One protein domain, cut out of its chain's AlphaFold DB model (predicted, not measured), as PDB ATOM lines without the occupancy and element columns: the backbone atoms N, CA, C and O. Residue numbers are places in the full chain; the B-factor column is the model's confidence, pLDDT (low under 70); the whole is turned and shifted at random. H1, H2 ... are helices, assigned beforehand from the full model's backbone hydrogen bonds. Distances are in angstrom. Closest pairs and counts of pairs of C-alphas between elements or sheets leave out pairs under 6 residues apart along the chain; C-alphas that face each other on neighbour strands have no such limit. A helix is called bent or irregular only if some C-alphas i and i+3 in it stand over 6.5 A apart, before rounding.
ATOM      1  N   ARG A   4     147.406 -80.387 179.859       91.44
ATOM      2  CA  ARG A   4     147.569 -79.955 181.247       91.44
ATOM      3  C   ARG A   4     147.221 -81.059 182.247       91.44
ATOM      4  O   ARG A   4     148.009 -81.309 183.145       91.44
ATOM      5  N   GLU A   5     146.080 -81.719 182.065       90.31
ATOM      6  CA  GLU A   5     145.665 -82.831 182.933       90.31
ATOM      7  C   GLU A   5     146.691 -83.973 182.888       90.31
ATOM      8  O   GLU A   5     147.044 -84.514 183.926       90.31
ATOM      9  N   ILE A   6     147.249 -84.289 181.711       87.69
ATOM     10  CA  ILE A   6     148.321 -85.294 181.584       87.69
ATOM     11  C   ILE A   6     149.534 -84.894 182.430       87.69
ATOM     12  O   ILE A   6     150.030 -85.696 183.217       87.69
ATOM     13  N   LEU A   7     150.002 -83.651 182.283       89.94
ATOM     14  CA  LEU A   7     151.190 -83.157 182.981       89.94
ATOM     15  C   LEU A   7     151.011 -83.113 184.507       89.94
ATOM     16  O   LEU A   7     151.981 -83.316 185.231       89.94
ATOM     17  N   GLU A   8     149.794 -82.876 185.000       94.06
ATOM     18  CA  GLU A   8     149.481 -82.882 186.435       94.06
ATOM     19  C   GLU A   8     149.462 -84.304 187.035       94.06
ATOM     20  O   GLU A   8     149.790 -84.478 188.211       94.06
ATOM     21  N   GLU A   9     149.133 -85.326 186.237       92.06
ATOM     22  CA  GLU A   9     149.114 -86.730 186.674       92.06
ATOM     23  C   GLU A   9     150.479 -87.428 186.550       92.06
ATOM     24  O   GLU A   9     150.785 -88.310 187.353       92.06
ATOM     25  N   LEU A  10     151.335 -87.031 185.596       91.00
ATOM     26  CA  LEU A  10     152.643 -87.670 185.359       91.00
ATOM     27  C   LEU A  10     153.520 -87.832 186.619       91.00
ATOM     28  O   LEU A  10     154.121 -88.897 186.772       91.00
ATOM     29  N   PRO A  11     153.613 -86.856 187.545       93.00
ATOM     30  CA  PRO A  11     154.405 -87.015 188.765       93.00
ATOM     31  C   PRO A  11     153.856 -88.064 189.741       93.00
ATOM     32  O   PRO A  11     154.602 -88.535 190.597       93.00
ATOM     33  N   ARG A  12     152.565 -88.415 189.639       94.88
ATOM     34  CA  ARG A  12     151.902 -89.398 190.516       94.88
ATOM     35  C   ARG A  12     152.146 -90.838 190.085       94.88
ATOM     36  O   ARG A  12     151.975 -91.737 190.901       94.88
ATOM     37  N   LEU A  13     152.540 -91.035 188.828       93.62
ATOM     38  CA  LEU A  13     152.959 -92.329 188.305       93.62
ATOM     39  C   LEU A  13     154.225 -92.803 189.010       93.62
ATOM     40  O   LEU A  13     155.063 -91.984 189.402       93.62
ATOM     41  N   ASP A  14     154.407 -94.112 189.120       94.25
ATOM     42  CA  ASP A  14     155.670 -94.652 189.610       94.25
ATOM     43  C   ASP A  14     156.805 -94.506 188.572       94.25
ATOM     44  O   ASP A  14     156.617 -94.059 187.436       94.25
ATOM     45  N   ALA A  15     158.036 -94.845 188.964       88.12
ATOM     46  CA  ALA A  15     159.192 -94.709 188.079       88.12
ATOM     47  C   ALA A  15     159.088 -95.575 186.806       88.12
ATOM     48  O   ALA A  15     159.484 -95.122 185.731       88.12
ATOM     49  N   SER A  16     158.531 -96.783 186.911       89.00
ATOM     50  CA  SER A  16     158.369 -97.721 185.794       89.00
ATOM     51  C   SER A  16     157.310 -97.232 184.805       89.00
ATOM     52  O   SER A  16     157.502 -97.268 183.585       89.00
ATOM     53  N   GLU A  17     156.197 -96.721 185.320       92.75
ATOM     54  CA  GLU A  17     155.122 -96.131 184.530       92.75
ATOM     55  C   GLU A  17     155.602 -94.878 183.791       92.75
ATOM     56  O   GLU A  17     155.427 -94.779 182.573       92.75
ATOM     57  N   ARG A  18     156.301 -93.960 184.476       91.56
ATOM     58  CA  ARG A  18     156.894 -92.776 183.827       91.56
ATOM     59  C   ARG A  18     157.876 -93.157 182.725       91.56
ATOM     60  O   ARG A  18     157.865 -92.552 181.655       91.56
ATOM     61  N   GLN A  19     158.694 -94.183 182.950       88.62
ATOM     62  CA  GLN A  19     159.648 -94.647 181.947       88.62
ATOM     63  C   GLN A  19     158.963 -95.303 180.743       88.62
ATOM     64  O   GLN A  19     159.426 -95.158 179.610       88.62
ATOM     65  N   THR A  20     157.830 -95.969 180.962       92.19
ATOM     66  CA  THR A  20     156.990 -96.498 179.882       92.19
ATOM     67  C   THR A  20     156.414 -95.366 179.034       92.19
ATOM     68  O   THR A  20     156.480 -95.436 177.806       92.19
ATOM     69  N   VAL A  21     155.906 -94.302 179.663       91.19
ATOM     70  CA  VAL A  21     155.411 -93.113 178.951       91.19
ATOM     71  C   VAL A  21     156.524 -92.470 178.125       91.19
ATOM     72  O   VAL A  21     156.334 -92.248 176.930       91.19
ATOM     73  N   LEU A  22     157.699 -92.240 178.720       89.06
ATOM     74  CA  LEU A  22     158.851 -91.673 178.014       89.06
ATOM     75  C   LEU A  22     159.229 -92.510 176.784       89.06
ATOM     76  O   LEU A  22     159.416 -91.964 175.700       89.06
ATOM     77  N   ARG A  23     159.273 -93.841 176.921       89.25
ATOM     78  CA  ARG A  23     159.583 -94.739 175.799       89.25
ATOM     79  C   ARG A  23     158.590 -94.585 174.647       89.25
ATOM     80  O   ARG A  23     159.007 -94.537 173.497       89.25
ATOM     81  N   ARG A  24     157.293 -94.462 174.943       92.88
ATOM     82  CA  ARG A  24     156.269 -94.244 173.909       92.88
ATOM     83  C   ARG A  24     156.390 -92.884 173.233       92.88
ATOM     84  O   ARG A  24     156.139 -92.799 172.037       92.88
ATOM     85  N   LEU A  25     156.787 -91.842 173.961       90.38
ATOM     86  CA  LEU A  25     157.026 -90.524 173.369       90.38
ATOM     87  C   LEU A  25     158.192 -90.560 172.373       90.38
ATOM     88  O   LEU A  25     158.045 -90.047 171.270       90.38
ATOM     89  N   ILE A  26     159.286 -91.246 172.719       90.00
ATOM     90  CA  ILE A  26     160.437 -91.451 171.823       90.00
ATOM     91  C   ILE A  26     160.051 -92.294 170.594       90.00
ATOM     92  O   ILE A  26     160.513 -92.035 169.489       90.00
ATOM     93  N   GLU A  27     159.190 -93.305 170.753       91.19
ATOM     94  CA  GLU A  27     158.681 -94.090 169.614       91.19
ATOM     95  C   GLU A  27     157.832 -93.248 168.648       91.19
ATOM     96  O   GLU A  27     157.862 -93.483 167.440       91.19
ATOM     97  N   ILE A  28     157.052 -92.298 169.176       94.38
ATOM     98  CA  ILE A  28     156.204 -91.402 168.376       94.38
ATOM     99  C   ILE A  28     157.052 -90.354 167.657       94.38
ATOM    100  O   ILE A  28     156.801 -90.069 166.487       94.38
ATOM    101  N   ASP A  29     158.041 -89.795 168.350       92.00
ATOM    102  CA  ASP A  29     158.970 -88.815 167.808       92.00
ATOM    103  C   ASP A  29     160.418 -89.265 168.043       92.00
ATOM    104  O   ASP A  29     161.016 -88.954 169.076       92.00
ATOM    105  N   PRO A  30     161.009 -89.993 167.077       84.75
ATOM    106  CA  PRO A  30     162.394 -90.441 167.172       84.75
ATOM    107  C   PRO A  30     163.418 -89.302 167.195       84.75
ATOM    108  O   PRO A  30     164.578 -89.548 167.516       84.75
ATOM    109  N   ALA A  31     163.018 -88.083 166.815       89.00
ATOM    110  CA  ALA A  31     163.859 -86.892 166.871       89.00
ATOM    111  C   ALA A  31     163.699 -86.123 168.193       89.00
ATOM    112  O   ALA A  31     164.311 -85.068 168.352       89.00
ATOM    113  N   LEU A  32     162.894 -86.630 169.135       85.69
ATOM    114  CA  LEU A  32     162.737 -86.045 170.458       85.69
ATOM    115  C   LEU A  32     164.080 -86.054 171.194       85.69
ATOM    116  O   LEU A  32     164.543 -87.090 171.675       85.69
ATOM    117  N   GLU A  33     164.687 -84.877 171.301       79.81
ATOM    118  CA  GLU A  33     165.898 -84.680 172.084       79.81
ATOM    119  C   GLU A  33     165.545 -84.734 173.573       79.81
ATOM    120  O   GLU A  33     164.794 -83.906 174.094       79.81
ATOM    121  N   VAL A  34     166.069 -85.746 174.261       80.44
ATOM    122  CA  VAL A  34     165.992 -85.857 175.717       80.44
ATOM    123  C   VAL A  34     167.318 -85.365 176.271       80.44
ATOM    124  O   VAL A  34     168.356 -85.956 175.987       80.44
ATOM    125  N   GLU A  35     167.283 -84.285 177.050       83.06
ATOM    126  CA  GLU A  35     168.475 -83.790 177.734       83.06
ATOM    127  C   GLU A  35     168.946 -84.835 178.752       83.06
ATOM    128  O   GLU A  35     168.201 -85.253 179.645       83.06
ATOM    129  N   GLU A  36     170.176 -85.302 178.575       81.62
ATOM    130  CA  GLU A  36     170.770 -86.335 179.413       81.62
ATOM    131  C   GLU A  36     171.111 -85.742 180.780       81.62
ATOM    132  O   GLU A  36     171.833 -84.746 180.884       81.62
ATOM    133  N   THR A  37     170.607 -86.350 181.855       85.75
ATOM    134  CA  THR A  37     170.983 -85.909 183.202       85.75
ATOM    135  C   THR A  37     172.384 -86.419 183.561       85.75
ATOM    136  O   THR A  37     172.817 -87.458 183.048       85.75
ATOM    137  N   PRO A  38     173.099 -85.760 184.494       86.81
ATOM    138  CA  PRO A  38     174.385 -86.252 184.985       86.81
ATOM    139  C   PRO A  38     174.328 -87.694 185.513       86.81
ATOM    140  O   PRO A  38     175.263 -88.462 185.311       86.81
ATOM    141  N   GLU A  39     173.226 -88.090 186.156       83.56
ATOM    142  CA  GLU A  39     173.025 -89.454 186.654       83.56
ATOM    143  C   GLU A  39     172.870 -90.466 185.514       83.56
ATOM    144  O   GLU A  39     173.381 -91.581 185.612       83.56
ATOM    145  N   MET A  40     172.189 -90.085 184.426       83.06
ATOM    146  CA  MET A  40     172.078 -90.924 183.230       83.06
ATOM    147  C   MET A  40     173.445 -91.129 182.583       83.06
ATOM    148  O   MET A  40     173.808 -92.266 182.291       83.06
ATOM    149  N   LEU A  41     174.215 -90.051 182.415       89.25
ATOM    150  CA  LEU A  41     175.571 -90.114 181.869       89.25
ATOM    151  C   LEU A  41     176.482 -90.991 182.736       89.25
ATOM    152  O   LEU A  41     177.152 -91.873 182.211       89.25
ATOM    153  N   ALA A  42     176.425 -90.842 184.062       89.00
ATOM    154  CA  ALA A  42     177.193 -91.676 184.984       89.00
ATOM    155  C   ALA A  42     176.829 -93.169 184.880       89.00
ATOM    156  O   ALA A  42     177.714 -94.023 184.913       89.00
ATOM    157  N   ALA A  43     175.543 -93.499 184.720       84.00
ATOM    158  CA  ALA A  43     175.105 -94.880 184.520       84.00
ATOM    159  C   ALA A  43     175.579 -95.453 183.170       84.00
ATOM    160  O   ALA A  43     175.899 -96.640 183.084       84.00
ATOM    161  N   ILE A  44     175.640 -94.624 182.121       83.06
ATOM    162  CA  ILE A  44     176.210 -95.004 180.821       83.06
ATOM    163  C   ILE A  44     177.712 -95.258 180.970       83.06
ATOM    164  O   ILE A  44     178.180 -96.313 180.547       83.06
ATOM    165  N   ASP A  45     178.448 -94.353 181.613       87.31
ATOM    166  CA  ASP A  45     179.888 -94.496 181.848       87.31
ATOM    167  C   ASP A  45     180.211 -95.755 182.662       87.31
ATOM    168  O   ASP A  45     181.152 -96.485 182.335       87.31
ATOM    169  N   GLU A  46     179.414 -96.059 183.691       84.31
ATOM    170  CA  GLU A  46     179.533 -97.294 184.468       84.31
ATOM    171  C   GLU A  46     179.273 -98.528 183.594       84.31
ATOM    172  O   GLU A  46     180.059 -99.478 183.618       84.31
ATOM    173  N   ALA A  47     178.206 -98.516 182.791       79.50
ATOM    174  CA  ALA A  47     177.872 -99.622 181.898       79.50
ATOM    175  C   ALA A  47     178.959 -99.860 180.837       79.50
ATOM    176  O   ALA A  47     179.321-101.011 180.586       79.50
ATOM    177  N   VAL A  48     179.505 -98.793 180.249       81.88
ATOM    178  CA  VAL A  48     180.610 -98.850 179.279       81.88
ATOM    179  C   VAL A  48     181.873 -99.380 179.949       81.88
ATOM    180  O   VAL A  48     182.465-100.342 179.463       81.88
ATOM    181  N   SER A  49     182.238 -98.847 181.116       77.12
ATOM    182  CA  SER A  49     183.410 -99.305 181.873       77.12
ATOM    183  C   SER A  49     183.292-100.778 182.278       77.12
ATOM    184  O   SER A  49     184.267-101.527 182.219       77.12
ATOM    185  N   ALA A  50     182.094-101.231 182.659       73.38
ATOM    186  CA  ALA A  50     181.821-102.628 182.984       73.38
ATOM    187  C   ALA A  50     181.851-103.547 181.750       73.38
ATOM    188  O   ALA A  50     182.183-104.730 181.872       73.38
ATOM    189  N   PHE A  51     181.497-103.022 180.576       69.69
ATOM    190  CA  PHE A  51     181.573-103.740 179.308       69.69
ATOM    191  C   PHE A  51     183.026-103.910 178.842       69.69
ATOM    192  O   PHE A  51     183.422-105.026 178.493       69.69
ATOM    193  N   ASP A  52     183.817-102.837 178.921       64.88
ATOM    194  CA  ASP A  52     185.245-102.809 178.578       64.88
ATOM    195  C   ASP A  52     186.100-103.639 179.546       64.88
ATOM    196  O   ASP A  52     187.141-104.168 179.158       64.88
ATOM    197  N   ALA A  53     185.633-103.842 180.782       62.56
ATOM    198  CA  ALA A  53     186.255-104.704 181.788       62.56
ATOM    199  C   ALA A  53     186.127-106.223 181.499       62.56
ATOM    200  O   ALA A  53     186.051-107.033 182.423       62.56
ATOM    201  N   ASP A  54     186.165-106.622 180.222       55.06
ATOM    202  CA  ASP A  54     186.382-108.002 179.757       55.06
ATOM    203  C   ASP A  54     185.156-108.946 179.835       55.06
ATOM    204  O   ASP A  54     185.280-110.173 179.871       55.06
ATOM    205  N   LYS A  55     183.932-108.392 179.850       62.56
ATOM    206  CA  LYS A  55     182.673-109.177 179.880       62.56
ATOM    207  C   LYS A  55     181.809-109.062 178.624       62.56
ATOM    208  O   LYS A  55     180.816-109.786 178.501       62.56
ATOM    209  N   GLY A  56     182.177-108.192 177.687       64.25
ATOM    210  CA  GLY A  56     181.535-108.114 176.383       64.25
ATOM    211  C   GLY A  56     181.838-109.350 175.537       64.25
ATOM    212  O   GLY A  56     182.987-109.744 175.370       64.25
ATOM    213  N   VAL A  57     180.807-109.971 174.967       68.56
ATOM    214  CA  VAL A  57     180.987-110.933 173.874       68.56
ATOM    215  C   VAL A  57     180.698-110.243 172.552       68.56
ATOM    216  O   VAL A  57     179.729-109.493 172.444       68.56
ATOM    217  N   GLY A  58     181.524-110.496 171.534       72.56
ATOM    218  CA  GLY A  58     181.280-109.967 170.193       72.56
ATOM    219  C   GLY A  58     179.893-110.363 169.673       72.56
ATOM    220  O   GLY A  58     179.352-111.405 170.044       72.56
ATOM    221  N   ILE A  59     179.313-109.549 168.787       72.31
ATOM    222  CA  ILE A  59     177.949-109.753 168.262       72.31
ATOM    223  C   ILE A  59     177.730-111.163 167.689       72.31
ATOM    224  O   ILE A  59     176.668-111.749 167.894       72.31
ATOM    225  N   GLU A  60     178.738-111.748 167.043       76.25
ATOM    226  CA  GLU A  60     178.667-113.116 166.511       76.25
ATOM    227  C   GLU A  60     178.588-114.184 167.613       76.25
ATOM    228  O   GLU A  60     177.816-115.140 167.525       76.25
ATOM    229  N   GLU A  61     179.335-113.997 168.699       77.50
ATOM    230  CA  GLU A  61     179.293-114.862 169.880       77.50
ATOM    231  C   GLU A  61     177.938-114.754 170.593       77.50
ATOM    232  O   GLU A  61     177.354-115.768 170.983       77.50
ATOM    233  N   ALA A  62     177.403-113.536 170.711       78.50
ATOM    234  CA  ALA A  62     176.079-113.293 171.270       78.50
ATOM    235  C   ALA A  62     174.981-113.992 170.449       78.50
ATOM    236  O   ALA A  62     174.163-114.720 171.016       78.50
ATOM    237  N   ARG A  63     174.997-113.844 169.112       78.88
ATOM    238  CA  ARG A  63     174.045-114.528 168.215       78.88
ATOM    239  C   ARG A  63     174.120-116.042 168.376       78.88
ATOM    240  O   ARG A  63     173.081-116.678 168.547       78.88
ATOM    241  N   ARG A  64     175.330-116.614 168.396       80.81
ATOM    242  CA  ARG A  64     175.522-118.062 168.559       80.81
ATOM    243  C   ARG A  64     174.892-118.589 169.852       80.81
ATOM    244  O   ARG A  64     174.235-119.628 169.824       80.81
ATOM    245  N   ARG A  65     175.060-117.878 170.972       83.00
ATOM    246  CA  ARG A  65     174.482-118.262 172.274       83.00
ATOM    247  C   ARG A  65     172.954-118.234 172.265       83.00
ATOM    248  O   ARG A  65     172.336-119.165 172.772       83.00
ATOM    249  N   VAL A  66     172.351-117.217 171.646       81.06
ATOM    250  CA  VAL A  66     170.887-117.123 171.512       81.06
ATOM    251  C   VAL A  66     170.341-118.295 170.699       81.06
ATOM    252  O   VAL A  66     169.403-118.956 171.141       81.06
ATOM    253  N   THR A  67     170.962-118.617 169.559       77.69
ATOM    254  CA  THR A  67     170.532-119.752 168.730       77.69
ATOM    255  C   THR A  67     170.614-121.075 169.495       77.69
ATOM    256  O   THR A  67     169.712-121.902 169.383       77.69
ATOM    257  N   GLN A  68     171.646-121.278 170.319       77.75
ATOM    258  CA  GLN A  68     171.782-122.480 171.150       77.75
ATOM    259  C   GLN A  68     170.687-122.614 172.220       77.75
ATOM    260  O   GLN A  68     170.300-123.735 172.540       77.75
ATOM    261  N   TRP A  69     170.168-121.510 172.759       73.75
ATOM    262  CA  TRP A  69     169.053-121.541 173.712       73.75
ATOM    263  C   TRP A  69     167.711-121.851 173.057       73.75
ATOM    264  O   TRP A  69     166.914-122.574 173.640       73.75
ATOM    265  N   THR A  70     167.475-121.355 171.842       72.56
ATOM    266  CA  THR A  70     166.240-121.625 171.086       72.56
ATOM    267  C   THR A  70     166.221-122.997 170.408       72.56
ATOM    268  O   THR A  70     165.208-123.373 169.831       72.56
ATOM    269  N   SER A  71     167.340-123.727 170.442       63.81
ATOM    270  CA  SER A  71     167.486-125.068 169.853       63.81
ATOM    271  C   SER A  71     167.324-126.208 170.875       63.81
ATOM    272  O   SER A  71     167.604-127.358 170.538       63.81
TER     273      SER A  71
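Overview. This is residues 4 to 71 of the 72 residues of an uncharacterized protein of Verrucomicrobia bacterium (UniProt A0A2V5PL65). Four separate helices are strung out along an open, extended chain: H1 and H2 lie near each other at one end, H3 bridges the length as a lone rod, and H4 sits by itself at the other end. No helix touches another, and no core is formed. The printed part has 68 residues with four named helices, H1 to H4 in chain order, no named strand, and the class all helix. The whole is extended, with a radius of gyration of the C-alphas of 17.8 A and an elongated outline of 49 by 32 by 25 A.

Along the chain. H1, residues 4 to 12, begins with C-alpha 4 at (147.569, -79.955, 181.247) and is 13.9 A long; it is irregular, but only just, with C-alphas 8 and 11 6.8 A apart. H2, residues 15 to 28, is 20.2 A long. H3, residues 38 to 52, is the longest helix at 15 residues and 20.8 A, beginning with C-alpha 38 at (174.385, -86.252, 184.985). H4, residues 59 to 70, is 16.9 A long and ends with C-alpha 70 at (166.240, -121.625, 171.086).

Arrangement. H1 and H2 are close but not clearly touching; their closest C-alphas, those of Leu 10 and Arg 18, are 6.8 A apart. They run opposite ways at a steep tilt of 41 degrees. H3 is apart from H1, H2 and H4, and H4 is apart from H1 and H2. Every O i to N i+4 pair is within hydrogen-bond range in H2, H3 and H4; in H1 3 of 5 are.

Size, cuts and confidence. The two C-alphas farthest apart, those of Arg 4 and Ser 71, are 50.6 A apart. The printed part has no cut. The link from H1 to H2 is tight, and those from H2 to H3 and from H3 to H4 are short. Mean pLDDT of the printed part is 83.0; residues 51 to 57 and residue 71 are under 70.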